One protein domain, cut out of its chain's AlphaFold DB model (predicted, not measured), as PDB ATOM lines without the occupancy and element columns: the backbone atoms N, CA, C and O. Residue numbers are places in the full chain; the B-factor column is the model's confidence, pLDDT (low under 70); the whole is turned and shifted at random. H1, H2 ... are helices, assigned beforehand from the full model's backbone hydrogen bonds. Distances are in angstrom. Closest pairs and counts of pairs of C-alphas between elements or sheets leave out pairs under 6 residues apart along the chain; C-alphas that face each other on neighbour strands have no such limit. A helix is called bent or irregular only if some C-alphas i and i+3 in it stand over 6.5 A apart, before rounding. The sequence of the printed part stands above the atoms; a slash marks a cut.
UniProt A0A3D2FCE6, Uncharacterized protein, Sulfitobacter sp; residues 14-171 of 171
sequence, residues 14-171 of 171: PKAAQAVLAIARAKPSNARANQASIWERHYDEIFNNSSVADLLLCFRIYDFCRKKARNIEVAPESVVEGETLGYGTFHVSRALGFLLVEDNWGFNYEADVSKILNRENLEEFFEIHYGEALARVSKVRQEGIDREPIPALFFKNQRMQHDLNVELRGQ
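AT A GLANCE: This is residues 14 to 171 of the 171 residues of an uncharacterized protein of Sulfitobacter sp (UniProt A0A3D2FCE6). A rounded, all-helix ball is built round one buried helix, H7, with H5, H1, H11 and H9 set round it, mostly crossing it rather than running side by side with it. H6, with H10 beyond it, lies past the end where H7 begins, H8 lies near the end where H7 stops, and the short H3 and H4 form an outlying piece beyond H1. The printed part has 158 residues with eleven named helices, H1 to H11 in chain order, and no named strand. It is compact, with a radius of gyration of the C-alphas of 14.8 A and spans of 41 by 36 by 30 A.

IN THESE COORDINATES: H1, residues 14 to 22, begins at C-alpha 14 (224.385, 218.595, 177.308). H2 is residues 28 to 31, H3 residues 35 to 41 and H4 residues 43 to 47. H5, residues 52 to 70, is 26.9 A long. H6 is residues 79 to 87. H7, residues 89 to 101, is 18.4 A long and begins at (225.168, 206.979, 188.385). H8, residues 107 to 117, is irregular, with C-alphas 108 and 111 8.0 A apart. H9, residues 122 to 143, is 31.8 A long and irregular, with a kink of 43 degrees near residue 129 and C-alphas 128 and 131 7.1 A apart. H10 is residues 151 to 154. H11, residues 158 to 169, is 16.8 A long and ends at (240.385, 212.131, 199.434).

HOW THE PARTS SIT: H5 and H7 are the hubs, touching five helices each. They touch each other, closest at the C-alphas of Tyr 62 and Ser 93, 5.4 A, at a steep tilt of 49 degrees, opposite ways. H7 touches H9 at Ala 95 and Ala 133, closest C-alphas 5.0 A apart, at a steep tilt of 59 degrees. H11 touches H7 at a shallow tilt of 25 degrees, the same way, closest C-alphas Leu 168 and Ala 95, 7.0 A. H1 touches H5 about perpendicular, at 89 degrees, with Ala 16 and Phe 59 the closest C-alphas, 4.9 A. H2 touches H7 at Pro 28 and Phe 90, closest C-alphas 5.2 A. H4 touches H1 at Ile 46 and Leu 21, closest C-alphas 6.1 A; H3 and H4 meet only through their link. H8 touches H5, residues 53 to 57 alone, closest C-alphas Ser 114 and Ala 53, 5.6 A. H6 touches H9 at Glu 81 and Ser 138, closest C-alphas 5.7 A, and H10 at Tyr 87 and Ala 152, closest C-alphas 5.8 A. H1 and H11 are apart. Every O i to N i+4 pair is within hydrogen-bond range in H1, H3, H4, H5, H6, H7 and H11, against 5 of 7 in H8 and 15 of 18 in H9; H2 and H10 are too short for such a pair.

THE WHOLE: The two C-alphas farthest apart, of Glu 120 and Asp 146, are 43.1 A apart. The printed part has no cut and no long link. Residues 72 to 75 and residue 171, the chain's last, are under 70 in pLDDT; the mean of the printed part of this model is 92.4.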
ATOM      1  N   PRO A  14     224.952 218.524 175.959       84.69
ATOM      2  CA  PRO A  14     224.385 218.595 177.308       84.69
ATOM      3  C   PRO A  14     224.815 217.448 178.229       84.69
ATOM      4  O   PRO A  14     224.921 217.631 179.437       84.69
ATOM      5  N   LYS A  15     225.053 216.251 177.676       87.38
ATOM      6  CA  LYS A  15     225.471 215.088 178.469       87.38
ATOM      7  C   LYS A  15     226.954 215.129 178.798       87.38
ATOM      8  O   LYS A  15     227.310 214.786 179.919       87.38
ATOM      9  N   ALA A  16     227.785 215.589 177.865       89.06
ATOM     10  CA  ALA A  16     229.192 215.852 178.146       89.06
ATOM     11  C   ALA A  16     229.341 216.934 179.229       89.06
ATOM     12  O   ALA A  16     230.049 216.720 180.204       89.06
ATOM     13  N   ALA A  17     228.580 218.029 179.131       91.25
ATOM     14  CA  ALA A  17     228.557 219.097 180.131       91.25
ATOM     15  C   ALA A  17     228.134 218.590 181.525       91.25
ATOM     16  O   ALA A  17     228.812 218.849 182.516       91.25
ATOM     17  N   GLN A  18     227.056 217.797 181.602       94.19
ATOM     18  CA  GLN A  18     226.636 217.138 182.847       94.19
ATOM     19  C   GLN A  18     227.729 216.232 183.424       94.19
ATOM     20  O   GLN A  18     227.957 216.241 184.632       94.19
ATOM     21  N   ALA A  19     228.400 215.451 182.577       96.19
ATOM     22  CA  ALA A  19     229.463 214.558 183.013       96.19
ATOM     23  C   ALA A  19     230.677 215.334 183.546       96.19
ATOM     24  O   ALA A  19     231.174 214.998 184.614       96.19
ATOM     25  N   VAL A  20     231.107 216.403 182.868       96.38
ATOM     26  CA  VAL A  20     232.189 217.283 183.346       96.38
ATOM     27  C   VAL A  20     231.831 217.905 184.695       96.38
ATOM     28  O   VAL A  20     232.637 217.858 185.623       96.38
ATOM     29  N   LEU A  21     230.606 218.420 184.846       95.81
ATOM     30  CA  LEU A  21     230.150 218.986 186.116       95.81
ATOM     31  C   LEU A  21     230.166 217.940 187.243       95.81
ATOM     32  O   LEU A  21     230.615 218.220 188.353       95.81
ATOM     33  N   ALA A  22     229.707 216.718 186.963       97.00
ATOM     34  CA  ALA A  22     229.714 215.645 187.949       97.00
ATOM     35  C   ALA A  22     231.130 215.223 188.347       97.00
ATOM     36  O   ALA A  22     231.406 215.075 189.534       97.00
ATOM     37  N   ILE A  23     231.993 215.011 187.355       97.69
ATOM     38  CA  ILE A  23     233.271 214.318 187.498       97.69
ATOM     39  C   ILE A  23     234.389 215.327 187.758       97.69
ATOM     40  O   ILE A  23     234.885 215.413 188.878       97.69
ATOM     41  N   ALA A  24     234.732 216.135 186.755       96.69
ATOM     42  CA  ALA A  24     235.862 217.061 186.802       96.69
ATOM     43  C   ALA A  24     235.634 218.282 187.707       96.69
ATOM     44  O   ALA A  24     236.586 218.957 188.095       96.69
ATOM     45  N   ARG A  25     234.376 218.596 188.038       95.88
ATOM     46  CA  ARG A  25     234.018 219.670 188.985       95.88
ATOM     47  C   ARG A  25     233.498 219.158 190.319       95.88
ATOM     48  O   ARG A  25     233.077 219.957 191.149       95.88
ATOM     49  N   ALA A  26     233.532 217.842 190.536       96.56
ATOM     50  CA  ALA A  26     233.134 217.216 191.791       96.56
ATOM     51  C   ALA A  26     231.714 217.591 192.269       96.56
ATOM     52  O   ALA A  26     231.450 217.620 193.477       96.56
ATOM     53  N   LYS A  27     230.797 217.859 191.322       96.06
ATOM     54  CA  LYS A  27     229.413 218.295 191.568       96.06
ATOM     55  C   LYS A  27     228.342 217.315 191.037       96.06
ATOM     56  O   LYS A  27     227.451 217.718 190.277       96.06
ATOM     57  N   PRO A  28     228.380 216.013 191.395       96.19
ATOM     58  CA  PRO A  28     227.452 215.010 190.866       96.19
ATOM     59  C   PRO A  28     225.985 215.269 191.238       96.19
ATOM     60  O   PRO A  28     225.092 214.945 190.451       96.19
ATOM     61  N   SER A  29     225.711 215.906 192.381       94.31
ATOM     62  CA  SER A  29     224.345 216.266 192.776       94.31
ATOM     63  C   SER A  29     223.782 217.383 191.884       94.31
ATOM     64  O   SER A  29     222.629 217.303 191.456       94.31
ATOM     65  N   ASN A  30     224.599 218.378 191.507       92.31
ATOM     66  CA  ASN A  30     224.199 219.435 190.564       92.31
ATOM     67  C   ASN A  30     224.021 218.903 189.139       92.31
ATOM     68  O   ASN A  30     223.114 219.336 188.433       92.31
ATOM     69  N   ALA A  31     224.843 217.945 188.710       92.00
ATOM     70  CA  ALA A  31     224.757 217.369 187.368       92.00
ATOM     71  C   ALA A  31     223.419 216.663 187.080       92.00
ATOM     72  O   ALA A  31     223.025 216.521 185.919       92.00
ATOM     73  N   ARG A  32     222.685 216.259 188.127       86.94
ATOM     74  CA  ARG A  32     221.323 215.702 188.030       86.94
ATOM     75  C   ARG A  32     220.239 216.756 187.795       86.94
ATOM     76  O   ARG A  32     219.101 216.374 187.516       86.94
ATOM     77  N   ALA A  33     220.552 218.046 187.926       79.94
ATOM     78  CA  ALA A  33     219.608 219.129 187.684       79.94
ATOM     79  C   ALA A  33     219.153 219.177 186.215       79.94
ATOM     80  O   ALA A  33     219.724 218.536 185.325       79.94
ATOM     81  N   ASN A  34     218.088 219.944 185.960       77.19
ATOM     82  CA  ASN A  34     217.608 220.159 184.600       77.19
ATOM     83  C   ASN A  34     218.685 220.856 183.743       77.19
ATOM     84  O   ASN A  34     219.544 221.576 184.248       77.19
ATOM     85  N   GLN A  35     218.645 220.623 182.430       79.25
ATOM     86  CA  GLN A  35     219.674 221.133 181.518       79.25
ATOM     87  C   GLN A  35     219.752 222.662 181.532       79.25
ATOM     88  O   GLN A  35     220.853 223.201 181.528       79.25
ATOM     89  N   ALA A  36     218.607 223.350 181.594       80.12
ATOM     90  CA  ALA A  36     218.548 224.811 181.620       80.12
ATOM     91  C   ALA A  36     219.374 225.399 182.776       80.12
ATOM     92  O   ALA A  36     220.211 226.265 182.548       80.12
ATOM     93  N   SER A  37     219.236 224.847 183.986       81.88
ATOM     94  CA  SER A  37     219.997 225.286 185.157       81.88
ATOM     95  C   SER A  37     221.503 225.073 185.005       81.88
ATOM     96  O   SER A  37     222.275 225.795 185.629       81.88
ATOM     97  N   ILE A  38     221.934 224.075 184.232       83.44
ATOM     98  CA  ILE A  38     223.359 223.811 184.004       83.44
ATOM     99  C   ILE A  38     223.933 224.848 183.044       83.44
ATOM    100  O   ILE A  38     224.975 225.430 183.334       83.44
ATOM    101  N   TRP A  39     223.234 225.117 181.942       82.88
ATOM    102  CA  TRP A  39     223.646 226.131 180.971       82.88
ATOM    103  C   TRP A  39     223.624 227.546 181.554       82.88
ATOM    104  O   TRP A  39     224.480 228.347 181.211       82.88
ATOM    105  N   GLU A  40     222.690 227.849 182.453       85.94
ATOM    106  CA  GLU A  40     222.601 229.169 183.083       85.94
ATOM    107  C   GLU A  40     223.667 229.379 184.170       85.94
ATOM    108  O   GLU A  40     224.264 230.447 184.251       85.94
ATOM    109  N   ARG A  41     223.912 228.373 185.023       87.88
ATOM    110  CA  ARG A  41     224.694 228.560 186.263       87.88
ATOM    111  C   ARG A  41     226.097 227.975 186.234       87.88
ATOM    112  O   ARG A  41     226.912 228.331 187.077       87.88
ATOM    113  N   HIS A  42     226.362 227.041 185.326       90.12
ATOM    114  CA  HIS A  42     227.588 226.242 185.335       90.12
ATOM    115  C   HIS A  42     228.338 226.265 183.999       90.12
ATOM    116  O   HIS A  42     229.320 225.547 183.862       90.12
ATOM    117  N   TYR A  43     227.916 227.073 183.019       89.44
ATOM    118  CA  TYR A  43     228.567 227.121 181.705       89.44
ATOM    119  C   TYR A  43     230.063 227.432 181.807       89.44
ATOM    120  O   TYR A  43     230.888 226.616 181.401       89.44
ATOM    121  N   ASP A  44     230.407 228.565 182.416       91.31
ATOM    122  CA  ASP A  44     231.798 229.001 182.573       91.31
ATOM    123  C   ASP A  44     232.616 227.996 183.380       91.31
ATOM    124  O   ASP A  44     233.746 227.666 183.027       91.31
ATOM    125  N   GLU A  45     232.018 227.446 184.437       91.06
ATOM    126  CA  GLU A  45     232.643 226.416 185.260       91.06
ATOM    127  C   GLU A  45     232.992 225.165 184.437       91.06
ATOM    128  O   GLU A  45     234.054 224.569 184.623       91.06
ATOM    129  N   ILE A  46     232.118 224.768 183.515       90.81
ATOM    130  CA  ILE A  46     232.310 223.594 182.664       90.81
ATOM    131  C   ILE A  46     233.333 223.879 181.564       90.81
ATOM    132  O   ILE A  46     234.192 223.038 181.344       90.81
ATOM    133  N   PHE A  47     233.267 225.022 180.878       89.75
ATOM    134  CA  PHE A  47     234.004 225.219 179.624       89.75
ATOM    135  C   PHE A  47     235.278 226.069 179.734       89.75
ATOM    136  O   PHE A  47     236.185 225.856 178.935       89.75
ATOM    137  N   ASN A  48     235.418 226.971 180.714       87.75
ATOM    138  CA  ASN A  48     236.580 227.880 180.752       87.75
ATOM    139  C   ASN A  48     237.900 227.194 181.133       87.75
ATOM    140  O   ASN A  48     238.968 227.726 180.845       87.75
ATOM    141  N   ASN A  49     237.850 226.021 181.767       85.06
ATOM    142  CA  ASN A  49     239.041 225.258 182.152       85.06
ATOM    143  C   ASN A  49     238.876 223.758 181.867       85.06
ATOM    144  O   ASN A  49     239.203 222.910 182.702       85.06
ATOM    145  N   SER A  50     238.265 223.423 180.734       92.06
ATOM    146  CA  SER A  50     238.172 222.043 180.264       92.06
ATOM    147  C   SER A  50     238.666 221.939 178.835       92.06
ATOM    148  O   SER A  50     238.188 222.633 177.939       92.06
ATOM    149  N   SER A  51     239.597 221.018 178.631       93.44
ATOM    150  CA  SER A  51     240.019 220.564 177.317       93.44
ATOM    151  C   SER A  51     238.929 219.705 176.666       93.44
ATOM    152  O   SER A  51     238.029 219.168 177.325       93.44
ATOM    153  N   VAL A  52     239.026 219.512 175.349       92.06
ATOM    154  CA  VAL A  52     238.162 218.559 174.630       92.06
ATOM    155  C   VAL A  52     238.358 217.137 175.166       92.06
ATOM    156  O   VAL A  52     237.389 216.377 175.254       92.06
ATOM    157  N   ALA A  53     239.583 216.790 175.568       94.75
ATOM    158  CA  ALA A  53     239.889 215.507 176.183       94.75
ATOM    159  C   ALA A  53     239.114 215.309 177.499       94.75
ATOM    160  O   ALA A  53     238.520 214.247 177.681       94.75
ATOM    161  N   ASP A  54     239.014 216.339 178.351       95.62
ATOM    162  CA  ASP A  54     238.225 216.287 179.595       95.62
ATOM    163  C   ASP A  54     236.748 216.001 179.305       95.62
ATOM    164  O   ASP A  54     236.144 215.105 179.901       95.62
ATOM    165  N   LEU A  55     236.170 216.742 178.354       94.62
ATOM    166  CA  LEU A  55     234.775 216.596 177.929       94.62
ATOM    167  C   LEU A  55     234.485 215.172 177.440       94.62
ATOM    168  O   LEU A  55     233.471 214.571 177.813       94.62
ATOM    169  N   LEU A  56     235.379 214.630 176.611       94.94
ATOM    170  CA  LEU A  56     235.246 213.291 176.054       94.94
ATOM    171  C   LEU A  56     235.441 212.212 177.117       94.94
ATOM    172  O   LEU A  56     234.599 211.317 177.205       94.94
ATOM    173  N   LEU A  57     236.491 212.291 177.937       96.81
ATOM    174  CA  LEU A  57     236.756 211.286 178.965       96.81
ATOM    175  C   LEU A  57     235.628 211.253 180.000       96.81
ATOM    176  O   LEU A  57     235.087 210.180 180.269       96.81
ATOM    177  N   CYS A  58     235.184 212.415 180.491       97.56
ATOM    178  CA  CYS A  58     234.042 212.505 181.401       97.56
ATOM    179  C   CYS A  58     232.785 211.867 180.791       97.56
ATOM    180  O   CYS A  58     232.099 211.077 181.443       97.56
ATOM    181  N   PHE A  59     232.489 212.160 179.519       96.75
ATOM    182  CA  PHE A  59     231.357 211.547 178.830       96.75
ATOM    183  C   PHE A  59     231.499 210.022 178.710       96.75
ATOM    184  O   PHE A  59     230.516 209.310 178.919       96.75
ATOM    185  N   ARG A  60     232.694 209.507 178.387       96.81
ATOM    186  CA  ARG A  60     232.949 208.063 178.263       96.81
ATOM    187  C   ARG A  60     232.786 207.338 179.596       96.81
ATOM    188  O   ARG A  60     232.130 206.300 179.612       96.81
ATOM    189  N   ILE A  61     233.296 207.910 180.687       98.06
ATOM    190  CA  ILE A  61     233.102 207.401 182.053       98.06
ATOM    191  C   ILE A  61     231.605 207.343 182.384       98.06
ATOM    192  O   ILE A  61     231.093 206.303 182.794       98.06
ATOM    193  N   TYR A  62     230.869 208.434 182.146       97.38
ATOM    194  CA  TYR A  62     229.428 208.472 182.403       97.38
ATOM    195  C   TYR A  62     228.639 207.459 181.560       97.38
ATOM    196  O   TYR A  62     227.762 206.773 182.086       97.38
ATOM    197  N   ASP A  63     228.926 207.354 180.258       95.69
ATOM    198  CA  ASP A  63     228.261 206.398 179.364       95.69
ATOM    199  C   ASP A  63     228.514 204.953 179.808       95.69
ATOM    200  O   ASP A  63     227.581 204.151 179.831       95.69
ATOM    201  N   PHE A  64     229.744 204.645 180.222       95.69
ATOM    202  CA  PHE A  64     230.114 203.350 180.782       95.69
ATOM    203  C   PHE A  64     229.319 203.038 182.060       95.69
ATOM    204  O   PHE A  64     228.578 202.053 182.086       95.69
ATOM    205  N   CYS A  65     229.357 203.910 183.076       95.75
ATOM    206  CA  CYS A  65     228.610 203.701 184.324       95.75
ATOM    207  C   CYS A  65     227.097 203.595 184.080       95.75
ATOM    208  O   CYS A  65     226.413 202.779 184.692       95.75
ATOM    209  N   ARG A  66     226.551 204.394 183.155       94.12
ATOM    210  CA  ARG A  66     225.132 204.340 182.786       94.12
ATOM    211  C   ARG A  66     224.758 203.013 182.125       94.12
ATOM    212  O   ARG A  66     223.650 202.532 182.355       94.12
ATOM    213  N   LYS A  67     225.615 202.455 181.267       92.56
ATOM    214  CA  LYS A  67     225.388 201.132 180.664       92.56
ATOM    215  C   LYS A  67     225.419 200.047 181.734       92.56
ATOM    216  O   LYS A  67     224.491 199.248 181.778       92.56
ATOM    217  N   LYS A  68     226.397 200.088 182.644       91.19
ATOM    218  CA  LYS A  68     226.472 199.172 183.792       91.19
ATOM    219  C   LYS A  68     225.213 199.219 184.653       91.19
ATOM    220  O   LYS A  68     224.602 198.188 184.882       91.19
ATOM    221  N   ALA A  69     224.752 200.417 185.006       89.69
ATOM    222  CA  ALA A  69     223.522 200.603 185.774       89.69
ATOM    223  C   ALA A  69     222.244 200.116 185.060       89.69
ATOM    224  O   ALA A  69     221.231 199.891 185.712       89.69
ATOM    225  N   ARG A  70     222.250 199.996 183.724       86.56
ATOM    226  CA  ARG A  70     221.107 199.495 182.937       86.56
ATOM    227  C   ARG A  70     221.153 197.994 182.710       86.56
ATOM    228  O   ARG A  70     220.098 197.380 182.598       86.56
ATOM    229  N   ASN A  71     222.350 197.425 182.641       78.25
ATOM    230  CA  ASN A  71     222.570 196.000 182.445       78.25
ATOM    231  C   ASN A  71     222.480 195.263 183.791       78.25
ATOM    232  O   ASN A  71     223.414 194.570 184.184       78.25
ATOM    233  N   ILE A  72     221.342 195.404 184.485       61.12
ATOM    234  CA  ILE A  72     221.000 194.703 185.743       61.12
ATOM    235  C   ILE A  72     220.685 193.221 185.441       61.12
ATOM    236  O   ILE A  72     219.718 192.647 185.927       61.12
ATOM    237  N   GLU A  73     221.462 192.592 184.560       52.56
ATOM    238  CA  GLU A  73     221.428 191.140 184.361       52.56
ATOM    239  C   GLU A  73     222.062 190.422 185.564       52.56
ATOM    240  O   GLU A  73     221.772 189.256 185.814       52.56
ATOM    241  N   VAL A  74     222.858 191.146 186.359       57.28
ATOM    242  CA  VAL A  74     223.341 190.721 187.673       57.28
ATOM    243  C   VAL A  74     222.474 191.402 188.727       57.28
ATOM    244  O   VAL A  74     222.400 192.632 188.780       57.28
ATOM    245  N   ALA A  75     221.772 190.605 189.533       69.81
ATOM    246  CA  ALA A  75     221.054 191.125 190.688       69.81
ATOM    247  C   ALA A  75     222.058 191.848 191.607       69.81
ATOM    248  O   ALA A  75     223.120 191.281 191.869       69.81
ATOM    249  N   PRO A  76     221.759 193.074 192.073       81.19
ATOM    250  CA  PRO A  76     222.662 193.791 192.967       81.19
ATOM    251  C   PRO A  76     222.923 192.959 194.226       81.19
ATOM    252  O   PRO A  76     222.001 192.320 194.741       81.19
ATOM    253  N   GLU A  77     224.153 192.986 194.742       85.12
ATOM    254  CA  GLU A  77     224.530 192.170 195.908       85.12
ATOM    255  C   GLU A  77     223.799 192.619 197.184       85.12
ATOM    256  O   GLU A  77     223.635 191.854 198.136       85.12
ATOM    257  N   SER A  78     223.321 193.866 197.203       90.50
ATOM    258  CA  SER A  78     222.557 194.443 198.308       90.50
ATOM    259  C   SER A  78     221.523 195.470 197.839       90.50
ATOM    260  O   SER A  78     221.593 196.013 196.735       90.50
ATOM    261  N   VAL A  79     220.575 195.803 198.724       90.81
ATOM    262  CA  VAL A  79     219.606 196.891 198.492       90.81
ATOM    263  C   VAL A  79     220.328 198.220 198.250       90.81
ATOM    264  O   VAL A  79     219.994 198.932 197.308       90.81
ATOM    265  N   VAL A  80     221.351 198.529 199.052       94.50
ATOM    266  CA  VAL A  80     222.133 199.770 198.935       94.50
ATOM    267  C   VAL A  80     222.861 199.862 197.599       94.50
ATOM    268  O   VAL A  80     222.887 200.927 196.977       94.50
ATOM    269  N   GLU A  81     223.422 198.755 197.125       93.19
ATOM    270  CA  GLU A  81     224.036 198.717 195.803       93.19
ATOM    271  C   GLU A  81     222.992 198.938 194.704       93.19
ATOM    272  O   GLU A  81     223.198 199.775 193.826       93.19
ATOM    273  N   GLY A  82     221.832 198.276 194.790       91.31
ATOM    274  CA  GLY A  82     220.727 198.476 193.851       91.31
ATOM    275  C   GLY A  82     220.247 199.931 193.797       91.31
ATOM    276  O   GLY A  82     220.046 200.493 192.718       91.31
ATOM    277  N   GLU A  83     220.132 200.585 194.952       94.00
ATOM    278  CA  GLU A  83     219.831 202.015 195.053       94.00
ATOM    279  C   GLU A  83     220.926 202.885 194.423       94.00
ATOM    280  O   GLU A  83     220.632 203.863 193.728       94.00
ATOM    281  N   THR A  84     222.191 202.523 194.635       95.06
ATOM    282  CA  THR A  84     223.347 203.240 194.092       95.06
ATOM    283  C   THR A  84     223.405 203.134 192.571       95.06
ATOM    284  O   THR A  84     223.566 204.150 191.893       95.06
ATOM    285  N   LEU A  85     223.179 201.946 192.011       92.31
ATOM    286  CA  LEU A  85     223.079 201.737 190.567       92.31
ATOM    287  C   LEU A  85     221.893 202.515 189.974       92.31
ATOM    288  O   LEU A  85     222.046 203.189 188.952       92.31
ATOM    289  N   GLY A  86     220.735 202.491 190.640       90.31
ATOM    290  CA  GLY A  86     219.511 203.133 190.158       90.31
ATOM    291  C   GLY A  86     219.528 204.666 190.203       90.31
ATOM    292  O   GLY A  86     219.013 205.321 189.291       90.31
ATOM    293  N   TYR A  87     220.115 205.264 191.243       92.88
ATOM    294  CA  TYR A  87     220.018 206.709 191.500       92.88
ATOM    295  C   TYR A  87     221.361 207.448 191.516       92.88
ATOM    296  O   TYR A  87     221.380 208.668 191.317       92.88
ATOM    297  N   GLY A  88     222.463 206.730 191.729       95.00
ATOM    298  CA  GLY A  88     223.794 207.269 191.999       95.00
ATOM    299  C   GLY A  88     224.744 207.297 190.803       95.00
ATOM    300  O   GLY A  88     225.931 207.527 190.999       95.00
ATOM    301  N   THR A  89     224.277 207.104 189.561       95.94
ATOM    302  CA  THR A  89     225.168 206.979 188.385       95.94
ATOM    303  C   THR A  89     226.195 208.113 188.268       95.94
ATOM    304  O   THR A  89     227.358 207.842 188.003       95.94
ATOM    305  N   PHE A  90     225.810 209.377 188.492       97.38
ATOM    306  CA  PHE A  90     226.762 210.499 188.440       97.38
ATOM    307  C   PHE A  90     227.794 210.465 189.573       97.38
ATOM    308  O   PHE A  90     228.941 210.841 189.353       97.38
ATOM    309  N   HIS A  91     227.407 210.002 190.762       98.12
ATOM    310  CA  HIS A  91     228.306 209.819 191.903       98.12
ATOM    311  C   HIS A  91     229.300 208.688 191.638       98.12
ATOM    312  O   HIS A  91     230.490 208.866 191.873       98.12
ATOM    313  N   VAL A  92     228.846 207.575 191.055       98.12
ATOM    314  CA  VAL A  92     229.730 206.473 190.639       98.12
ATOM    315  C   VAL A  92     230.688 206.936 189.543       98.12
ATOM    316  O   VAL A  92     231.883 206.678 189.623       98.12
ATOM    317  N   SER A  93     230.210 207.698 188.555       98.50
ATOM    318  CA  SER A  93     231.080 208.288 187.529       98.50
ATOM    319  C   SER A  93     232.120 209.244 188.117       98.50
ATOM    320  O   SER A  93     233.260 209.260 187.663       98.50
ATOM    321  N   ARG A  94     231.744 210.035 189.128       98.25
ATOM    322  CA  ARG A  94     232.660 210.920 189.855       98.25
ATOM    323  C   ARG A  94     233.748 210.124 190.576       98.25
ATOM    324  O   ARG A  94     234.917 210.481 190.446       98.25
ATOM    325  N   ALA A  95     233.367 209.066 191.290       98.56
ATOM    326  CA  ALA A  95     234.303 208.181 191.975       98.56
ATOM    327  C   ALA A  95     235.249 207.491 190.983       98.56
ATOM    328  O   ALA A  95     236.458 207.537 191.166       98.56
ATOM    329  N   LEU A  96     234.726 206.952 189.878       98.50
ATOM    330  CA  LEU A  96     235.555 206.344 188.837       98.50
ATOM    331  C   LEU A  96     236.524 207.365 188.227       98.50
ATOM    332  O   LEU A  96     237.708 207.088 188.119       98.50
ATOM    333  N   GLY A  97     236.064 208.571 187.891       98.19
ATOM    334  CA  GLY A  97     236.959 209.620 187.398       98.19
ATOM    335  C   GLY A  97     238.049 210.001 188.401       98.19
ATOM    336  O   GLY A  97     239.181 210.222 187.992       98.19
ATOM    337  N   PHE A  98     237.743 210.019 189.702       98.19
ATOM    338  CA  PHE A  98     238.755 210.223 190.740       98.19
ATOM    339  C   PHE A  98     239.816 209.119 190.728       98.19
ATOM    340  O   PHE A  98     240.995 209.431 190.703       98.19
ATOM    341  N   LEU A  99     239.416 207.848 190.675       97.44
ATOM    342  CA  LEU A  99     240.360 206.721 190.663       97.44
ATOM    343  C   LEU A  99     241.270 206.706 189.425       97.44
ATOM    344  O   LEU A  99     242.344 206.116 189.458       97.44
ATOM    345  N   LEU A 100     240.841 207.330 188.324       96.38
ATOM    346  CA  LEU A 100     241.595 207.344 187.072       96.38
ATOM    347  C   LEU A 100     242.590 208.503 186.966       96.38
ATOM    348  O   LEU A 100     243.610 208.342 186.296       96.38
ATOM    349  N   VAL A 101     242.277 209.670 187.542       95.94
ATOM    350  CA  VAL A 101     243.105 210.883 187.381       95.94
ATOM    351  C   VAL A 101     243.324 211.697 188.658       95.94
ATOM    352  O   VAL A 101     243.978 212.727 188.599       95.94
ATOM    353  N   GLU A 102     242.786 211.288 189.806       95.31
ATOM    354  CA  GLU A 102     242.993 211.941 191.113       95.31
ATOM    355  C   GLU A 102     242.703 213.456 191.108       95.31
ATOM    356  O   GLU A 102     243.468 214.268 191.617       95.31
ATOM    357  N   ASP A 103     241.585 213.860 190.499       95.00
ATOM    358  CA  ASP A 103     241.188 215.272 190.324       95.00
ATOM    359  C   ASP A 103     242.110 216.130 189.427       95.00
ATOM    360  O   ASP A 103     241.868 217.333 189.282       95.00
ATOM    361  N   ASN A 104     243.083 215.530 188.736       95.81
ATOM    362  CA  ASN A 104     243.941 216.210 187.763       95.81
ATOM    363  C   ASN A 104     243.218 216.420 186.416       95.81
ATOM    364  O   ASN A 104     243.376 215.652 185.467       95.81
ATOM    365  N   TRP A 105     242.402 217.476 186.345       95.44
ATOM    366  CA  TRP A 105     241.600 217.857 185.171       95.44
ATOM    367  C   TRP A 105     241.973 219.239 184.621       95.44
ATOM    368  O   TRP A 105     242.473 220.099 185.347       95.44
ATOM    369  N   GLY A 106     241.607 219.512 183.368       92.50
ATOM    370  CA  GLY A 106     241.813 220.813 182.724       92.50
ATOM    371  C   GLY A 106     243.070 220.852 181.858       92.50
ATOM    372  O   GLY A 106     243.790 219.864 181.727       92.50
ATOM    373  N   PHE A 107     243.350 222.015 181.263       88.19
ATOM    374  CA  PHE A 107     244.400 222.160 180.242       88.19
ATOM    375  C   PHE A 107     245.794 221.710 180.703       88.19
ATOM    376  O   PHE A 107     246.559 221.168 179.910       88.19
ATOM    377  N   ASN A 108     246.108 221.860 181.993       92.81
ATOM    378  CA  ASN A 108     247.403 221.454 182.548       92.81
ATOM    379  C   ASN A 108     247.619 219.931 182.564       92.81
ATOM    380  O   ASN A 108     248.758 219.488 182.658       92.81
ATOM    381  N   TYR A 109     246.546 219.142 182.457       95.38
ATOM    382  CA  TYR A 109     246.571 217.678 182.523       95.38
ATOM    383  C   TYR A 109     246.043 217.024 181.239       95.38
ATOM    384  O   TYR A 109     245.815 215.815 181.187       95.38
ATOM    385  N   GLU A 110     245.865 217.809 180.169       94.75
ATOM    386  CA  GLU A 110     245.284 217.344 178.907       94.75
ATOM    387  C   GLU A 110     246.045 216.151 178.311       94.75
ATOM    388  O   GLU A 110     245.425 215.243 177.752       94.75
ATOM    389  N   ALA A 111     247.373 216.111 178.454       95.56
ATOM    390  CA  ALA A 111     248.198 215.013 177.955       95.56
ATOM    391  C   ALA A 111     247.883 213.678 178.656       95.56
ATOM    392  O   ALA A 111     247.727 212.652 177.988       95.56
ATOM    393  N   ASP A 112     247.728 213.690 179.981       95.50
ATOM    394  CA  ASP A 112     247.434 212.494 180.776       95.50
ATOM    395  C   ASP A 112     246.004 212.005 180.536       95.50
ATOM    396  O   ASP A 112     245.770 210.818 180.280       95.50
ATOM    397  N   VAL A 113     245.049 212.937 180.504       96.88
ATOM    398  CA  VAL A 113     243.649 212.662 180.153       96.88
ATOM    399  C   VAL A 113     243.556 212.064 178.745       96.88
ATOM    400  O   VAL A 113     242.874 211.056 178.537       96.88
ATOM    401  N   SER A 114     244.291 212.623 177.779       96.31
ATOM    402  CA  SER A 114     244.348 212.114 176.404       96.31
ATOM    403  C   SER A 114     244.968 210.721 176.328       96.31
ATOM    404  O   SER A 114     244.490 209.875 175.572       96.31
ATOM    405  N   LYS A 115     246.006 210.443 177.122       96.38
ATOM    406  CA  LYS A 115     246.626 209.114 177.195       96.38
ATOM    407  C   LYS A 115     245.635 208.060 177.678       96.38
ATOM    408  O   LYS A 115     245.613 206.965 177.125       96.38
ATOM    409  N   ILE A 116     244.805 208.379 178.673       96.50
ATOM    410  CA  ILE A 116     243.733 207.480 179.123       96.50
ATOM    411  C   ILE A 116     242.694 207.307 178.018       96.50
ATOM    412  O   ILE A 116     242.377 206.177 177.661       96.50
ATOM    413  N   LEU A 117     242.200 208.408 177.446       94.88
ATOM    414  CA  LEU A 117     241.149 208.393 176.426       94.88
ATOM    415  C   LEU A 117     241.519 207.557 175.189       94.88
ATOM    416  O   LEU A 117     240.645 206.915 174.608       94.88
ATOM    417  N   ASN A 118     242.797 207.557 174.805       94.88
ATOM    418  CA  ASN A 118     243.308 206.856 173.627       94.88
ATOM    419  C   ASN A 118     243.742 205.404 173.896       94.88
ATOM    420  O   ASN A 118     244.322 204.775 173.012       94.88
ATOM    421  N   ARG A 119     243.480 204.846 175.085       94.88
ATOM    422  CA  ARG A 119     243.726 203.420 175.350       94.88
ATOM    423  C   ARG A 119     242.856 202.550 174.443       94.88
ATOM    424  O   ARG A 119     241.639 202.723 174.395       94.88
ATOM    425  N   GLU A 120     243.470 201.562 173.795       92.12
ATOM    426  CA  GLU A 120     242.752 200.589 172.956       92.12
ATOM    427  C   GLU A 120     241.723 199.790 173.769       92.12
ATOM    428  O   GLU A 120     240.612 199.541 173.305       92.12
ATOM    429  N   ASN A 121     242.048 199.481 175.026       93.69
ATOM    430  CA  ASN A 121     241.206 198.745 175.964       93.69
ATOM    431  C   ASN A 121     240.555 199.647 177.032       93.69
ATOM    432  O   ASN A 121     240.459 199.284 178.203       93.69
ATOM    433  N   LEU A 122     240.101 200.845 176.643       93.69
ATOM    434  CA  LEU A 122     239.531 201.833 177.569       93.69
ATOM    435  C   LEU A 122     238.397 201.282 178.455       93.69
ATOM    436  O   LEU A 122     238.335 201.612 179.636       93.69
ATOM    437  N   GLU A 123     237.493 200.465 177.906       94.25
ATOM    438  CA  GLU A 123     236.364 199.926 178.683       94.25
ATOM    439  C   GLU A 123     236.813 198.876 179.712       94.25
ATOM    440  O   GLU A 123     236.323 198.898 180.837       94.25
ATOM    441  N   GLU A 124     237.792 198.029 179.381       95.19
ATOM    442  CA  GLU A 124     238.413 197.112 180.352       95.19
ATOM    443  C   GLU A 124     239.153 197.888 181.442       95.19
ATOM    444  O   GLU A 124     239.074 197.549 182.619       95.19
ATOM    445  N   PHE A 125     239.831 198.972 181.062       95.44
ATOM    446  CA  PHE A 125     240.504 199.840 182.019       95.44
ATOM    447  C   PHE A 125     239.516 200.487 183.000       95.44
ATOM    448  O   PHE A 125     239.802 200.569 184.191       95.44
ATOM    449  N   PHE A 126     238.330 200.893 182.537       97.56
ATOM    450  CA  PHE A 126     237.263 201.347 183.431       97.56
ATOM    451  C   PHE A 126     236.738 200.229 184.331       97.56
ATOM    452  O   PHE A 126     236.477 200.485 185.505       97.56
ATOM    453  N   GLU A 127     236.600 199.009 183.808       95.75
ATOM    454  CA  GLU A 127     236.107 197.854 184.566       95.75
ATOM    455  C   GLU A 127     236.951 197.574 185.810       95.75
ATOM    456  O   GLU A 127     236.392 197.381 186.888       95.75
ATOM    457  N   ILE A 128     238.282 197.627 185.672       96.31
ATOM    458  CA  ILE A 128     239.239 197.373 186.762       96.31
ATOM    459  C   ILE A 128     238.930 198.236 187.994       96.31
ATOM    460  O   ILE A 128     239.000 197.754 189.120       96.31
ATOM    461  N   HIS A 129     238.553 199.499 187.780       96.94
ATOM    462  CA  HIS A 129     238.296 200.464 188.853       96.94
ATOM    463  C   HIS A 129     236.806 200.620 189.193       96.94
ATOM    464  O   HIS A 129     236.453 201.279 190.172       96.94
ATOM    465  N   TYR A 130     235.903 200.038 188.399       96.81
ATOM    466  CA  TYR A 130     234.463 200.240 188.557       96.81
ATOM    467  C   TYR A 130     233.923 199.657 189.864       96.81
ATOM    468  O   TYR A 130     233.138 200.323 190.541       96.81
ATOM    469  N   GLY A 131     234.351 198.443 190.231       94.62
ATOM    470  CA  GLY A 131     233.912 197.792 191.470       94.62
ATOM    471  C   GLY A 131     234.263 198.621 192.705       94.62
ATOM    472  O   GLY A 131     233.419 198.846 193.569       94.62
ATOM    473  N   GLU A 132     235.475 199.175 192.736       96.75
ATOM    474  CA  GLU A 132     235.909 200.076 193.802       96.75
ATOM    475  C   GLU A 132     235.108 201.386 193.812       96.75
ATOM    476  O   GLU A 132     234.638 201.818 194.867       96.75
ATOM    477  N   ALA A 133     234.893 202.004 192.645       97.94
ATOM    478  CA  ALA A 133     234.078 203.212 192.540       97.94
ATOM    479  C   ALA A 133     232.657 202.987 193.082       97.94
ATOM    480  O   ALA A 133     232.151 203.800 193.858       97.94
ATOM    481  N   LEU A 134     232.020 201.876 192.701       96.94
ATOM    482  CA  LEU A 134     230.695 201.499 193.181       96.94
ATOM    483  C   LEU A 134     230.700 201.261 194.695       96.94
ATOM    484  O   LEU A 134     229.848 201.812 195.388       96.94
ATOM    485  N   ALA A 135     231.679 200.518 195.213       96.56
ATOM    486  CA  ALA A 135     231.803 200.231 196.639       96.56
ATOM    487  C   ALA A 135     231.941 201.511 197.479       96.56
ATOM    488  O   ALA A 135     231.242 201.660 198.482       96.56
ATOM    489  N   ARG A 136     232.767 202.475 197.044       97.50
ATOM    490  CA  ARG A 136     232.931 203.765 197.738       97.50
ATOM    491  C   ARG A 136     231.620 204.551 197.792       97.50
ATOM    492  O   ARG A 136     231.251 205.062 198.844       97.50
ATOM    493  N   VAL A 137     230.869 204.616 196.690       97.88
ATOM    494  CA  VAL A 137     229.567 205.309 196.687       97.88
ATOM    495  C   VAL A 137     228.532 204.570 197.541       97.88
ATOM    496  O   VAL A 137     227.811 205.211 198.309       97.88
ATOM    497  N   SER A 138     228.477 203.239 197.447       97.06
ATOM    498  CA  SER A 138     227.585 202.399 198.252       97.06
ATOM    499  C   SER A 138     227.867 202.535 199.748       97.06
ATOM    500  O   SER A 138     226.928 202.625 200.534       97.06
ATOM    501  N   LYS A 139     229.138 202.643 200.154       97.38
ATOM    502  CA  LYS A 139     229.529 202.913 201.544       97.38
ATOM    503  C   LYS A 139     228.936 204.231 202.046       97.38
ATOM    504  O   LYS A 139     228.240 204.236 203.058       97.38
ATOM    505  N   VAL A 140     229.117 205.327 201.306       97.56
ATOM    506  CA  VAL A 140     228.558 206.634 201.702       97.56
ATOM    507  C   VAL A 140     227.024 206.587 201.745       97.56
ATOM    508  O   VAL A 140     226.402 207.164 202.639       97.56
ATOM    509  N   ARG A 141     226.384 205.853 200.820       96.69
ATOM    510  CA  ARG A 141     224.934 205.609 200.866       96.69
ATOM    511  C   ARG A 141     224.521 204.857 202.133       96.69
ATOM    512  O   ARG A 141     223.559 205.271 202.777       96.69
ATOM    513  N   GLN A 142     225.244 203.802 202.494       97.00
ATOM    514  CA  GLN A 142     224.982 202.997 203.686       97.00
ATOM    515  C   GLN A 142     225.102 203.827 204.970       97.00
ATOM    516  O   GLN A 142     224.223 203.760 205.825       97.00
ATOM    517  N   GLU A 143     226.141 204.653 205.089       96.19
ATOM    518  CA  GLU A 143     226.371 205.539 206.243       96.19
ATOM    519  C   GLU A 143     225.347 206.678 206.349       96.19
ATOM    520  O   GLU A 143     225.192 207.308 207.401       96.19
ATOM    521  N   GLY A 144     224.677 206.993 205.241       94.56
ATOM    522  CA  GLY A 144     223.697 208.063 205.127       94.56
ATOM    523  C   GLY A 144     222.237 207.617 205.174       94.56
ATOM    524  O   GLY A 144     221.361 208.484 205.117       94.56
ATOM    525  N   ILE A 145     221.965 206.311 205.272       93.81
ATOM    526  CA  ILE A 145     220.621 205.753 205.083       93.81
ATOM    527  C   ILE A 145     219.599 206.280 206.093       93.81
ATOM    528  O   ILE A 145     218.511 206.686 205.695       93.81
ATOM    529  N   ASP A 146     219.981 206.388 207.364       93.56
ATOM    530  CA  ASP A 146     219.084 206.850 208.428       93.56
ATOM    531  C   ASP A 146     218.787 208.351 208.338       93.56
ATOM    532  O   ASP A 146     217.748 208.823 208.795       93.56
ATOM    533  N   ARG A 147     219.704 209.126 207.744       93.69
ATOM    534  CA  ARG A 147     219.572 210.587 207.622       93.69
ATOM    535  C   ARG A 147     218.651 210.988 206.479       93.69
ATOM    536  O   ARG A 147     217.971 212.003 206.568       93.69
ATOM    537  N   GLU A 148     218.680 210.230 205.392       94.38
ATOM    538  CA  GLU A 148     217.841 210.452 204.220       94.38
ATOM    539  C   GLU A 148     217.520 209.082 203.600       94.38
ATOM    540  O   GLU A 148     218.298 208.547 202.797       94.38
ATOM    541  N   PRO A 149     216.391 208.476 204.002       93.44
ATOM    542  CA  PRO A 149     216.051 207.118 203.604       93.44
ATOM    543  C   PRO A 149     215.674 207.040 202.128       93.44
ATOM    544  O   PRO A 149     215.868 205.992 201.519       93.44
ATOM    545  N   ILE A 150     215.186 208.134 201.527       95.69
ATOM    546  CA  ILE A 150     214.739 208.156 200.133       95.69
ATOM    547  C   ILE A 150     215.962 208.282 199.207       95.69
ATOM    548  O   ILE A 150     216.545 209.367 199.103       95.69
ATOM    549  N   PRO A 151     216.326 207.242 198.428       93.12
ATOM    550  CA  PRO A 151     217.575 207.239 197.656       93.12
ATOM    551  C   PRO A 151     217.638 208.371 196.629       93.12
ATOM    552  O   PRO A 151     218.661 209.027 196.433       93.12
ATOM    553  N   ALA A 152     216.506 208.661 195.982       93.19
ATOM    554  CA  ALA A 152     216.424 209.720 194.988       93.19
ATOM    555  C   ALA A 152     216.782 211.101 195.562       93.19
ATOM    556  O   ALA A 152     217.428 211.882 194.854       93.19
ATOM    557  N   LEU A 153     216.371 211.386 196.806       94.19
ATOM    558  CA  LEU A 153     216.682 212.624 197.524       94.19
ATOM    559  C   LEU A 153     218.115 212.600 198.056       94.19
ATOM    560  O   LEU A 153     218.837 213.578 197.868       94.19
ATOM    561  N   PHE A 154     218.560 211.458 198.585       95.81
ATOM    562  CA  PHE A 154     219.931 211.245 199.046       95.81
ATOM    563  C   PHE A 154     220.960 211.636 197.978       95.81
ATOM    564  O   PHE A 154     221.771 212.539 198.176       95.81
ATOM    565  N   PHE A 155     220.852 211.061 196.778       94.75
ATOM    566  CA  PHE A 155     221.757 211.355 195.661       94.75
ATOM    567  C   PHE A 155     221.500 212.721 194.989       94.75
ATOM    568  O   PHE A 155     222.128 213.033 193.978       94.75
ATOM    569  N   LYS A 156     220.522 213.520 195.430       92.75
ATOM    570  CA  LYS A 156     220.366 214.932 195.011       92.75
ATOM    571  C   LYS A 156     220.947 215.894 196.046       92.75
ATOM    572  O   LYS A 156     221.097 217.079 195.759       92.75
ATOM    573  N   ASN A 157     221.260 215.401 197.238       91.44
ATOM    574  CA  ASN A 157     221.689 216.214 198.356       91.44
ATOM    575  C   ASN A 157     223.150 216.672 198.171       91.44
ATOM    576  O   ASN A 157     224.009 215.905 197.729       91.44
ATOM    577  N   GLN A 158     223.441 217.927 198.522       92.00
ATOM    578  CA  GLN A 158     224.807 218.465 198.561       92.00
ATOM    579  C   GLN A 158     225.669 217.776 199.624       92.00
ATOM    580  O   GLN A 158     226.873 217.637 199.434       92.00
ATOM    581  N   ARG A 159     225.059 217.290 200.712       93.44
ATOM    582  CA  ARG A 159     225.762 216.528 201.748       93.44
ATOM    583  C   ARG A 159     226.339 215.224 201.200       93.44
ATOM    584  O   ARG A 159     227.518 214.999 201.384       93.44
ATOM    585  N   MET A 160     225.568 214.440 200.440       94.38
ATOM    586  CA  MET A 160     226.091 213.222 199.796       94.38
ATOM    587  C   MET A 160     227.298 213.529 198.896       94.38
ATOM    588  O   MET A 160     228.299 212.824 198.899       94.38
ATOM    589  N   GLN A 161     227.225 214.615 198.129       94.88
ATOM    590  CA  GLN A 161     228.355 215.061 197.319       94.88
ATOM    591  C   GLN A 161     229.578 215.432 198.172       94.88
ATOM    592  O   GLN A 161     230.698 215.091 197.801       94.88
ATOM    593  N   HIS A 162     229.378 216.135 199.288       96.06
ATOM    594  CA  HIS A 162     230.450 216.455 200.225       96.06
ATOM    595  C   HIS A 162     231.064 215.186 200.827       96.06
ATOM    596  O   HIS A 162     232.269 214.992 200.690       96.06
ATOM    597  N   ASP A 163     230.236 214.313 201.402       96.88
ATOM    598  CA  ASP A 163     230.647 213.070 202.058       96.88
ATOM    599  C   ASP A 163     231.432 212.173 201.080       96.88
ATOM    600  O   ASP A 163     232.506 211.680 201.413       96.88
ATOM    601  N   LEU A 164     230.977 212.059 199.823       97.31
ATOM    602  CA  LEU A 164     231.711 211.335 198.782       97.31
ATOM    603  C   LEU A 164     233.071 211.967 198.469       97.31
ATOM    604  O   LEU A 164     234.061 211.258 198.335       97.31
ATOM    605  N   ASN A 165     233.150 213.291 198.329       96.06
ATOM    606  CA  ASN A 165     234.429 213.947 198.054       96.06
ATOM    607  C   ASN A 165     235.418 213.807 199.226       96.06
ATOM    608  O   ASN A 165     236.623 213.788 198.988       96.06
ATOM    609  N   VAL A 166     234.926 213.702 200.466       96.38
ATOM    610  CA  VAL A 166     235.747 213.380 201.643       96.38
ATOM    611  C   VAL A 166     236.229 211.930 201.580       96.38
ATOM    612  O   VAL A 166     237.428 211.703 201.685       96.38
ATOM    613  N   GLU A 167     235.336 210.969 201.325       96.31
ATOM    614  CA  GLU A 167     235.682 209.543 201.180       96.31
ATOM    615  C   GLU A 167     236.733 209.303 200.084       96.31
ATOM    616  O   GLU A 167     237.624 208.471 200.239       96.31
ATOM    617  N   LEU A 168     236.657 210.035 198.969       95.62
ATOM    618  CA  LEU A 168     237.623 209.900 197.877       95.62
ATOM    619  C   LEU A 168     239.022 210.396 198.268       95.62
ATOM    620  O   LEU A 168     240.003 209.779 197.876       95.62
ATOM    621  N   ARG A 169     239.116 211.473 199.057       92.69
ATOM    622  CA  ARG A 169     240.385 212.131 199.434       92.69
ATOM    623  C   ARG A 169     240.974 211.658 200.764       92.69
ATOM    624  O   ARG A 169     242.059 212.091 201.127       92.69
ATOM    625  N   GLY A 170     240.230 210.860 201.526       80.38
ATOM    626  CA  GLY A 170     240.601 210.390 202.864       80.38
ATOM    627  C   GLY A 170     241.527 209.170 202.887       80.38
ATOM    628  O   GLY A 170     241.614 208.516 203.926       80.38
ATOM    629  N   GLN A 171     242.177 208.850 201.767       55.41
ATOM    630  CA  GLN A 171     243.183 207.794 201.611       55.41
ATOM    631  C   GLN A 171     244.454 208.400 201.023       55.41
ATOM    632  O   GLN A 171     245.536 207.869 201.347       55.41
TER     633      GLN A 171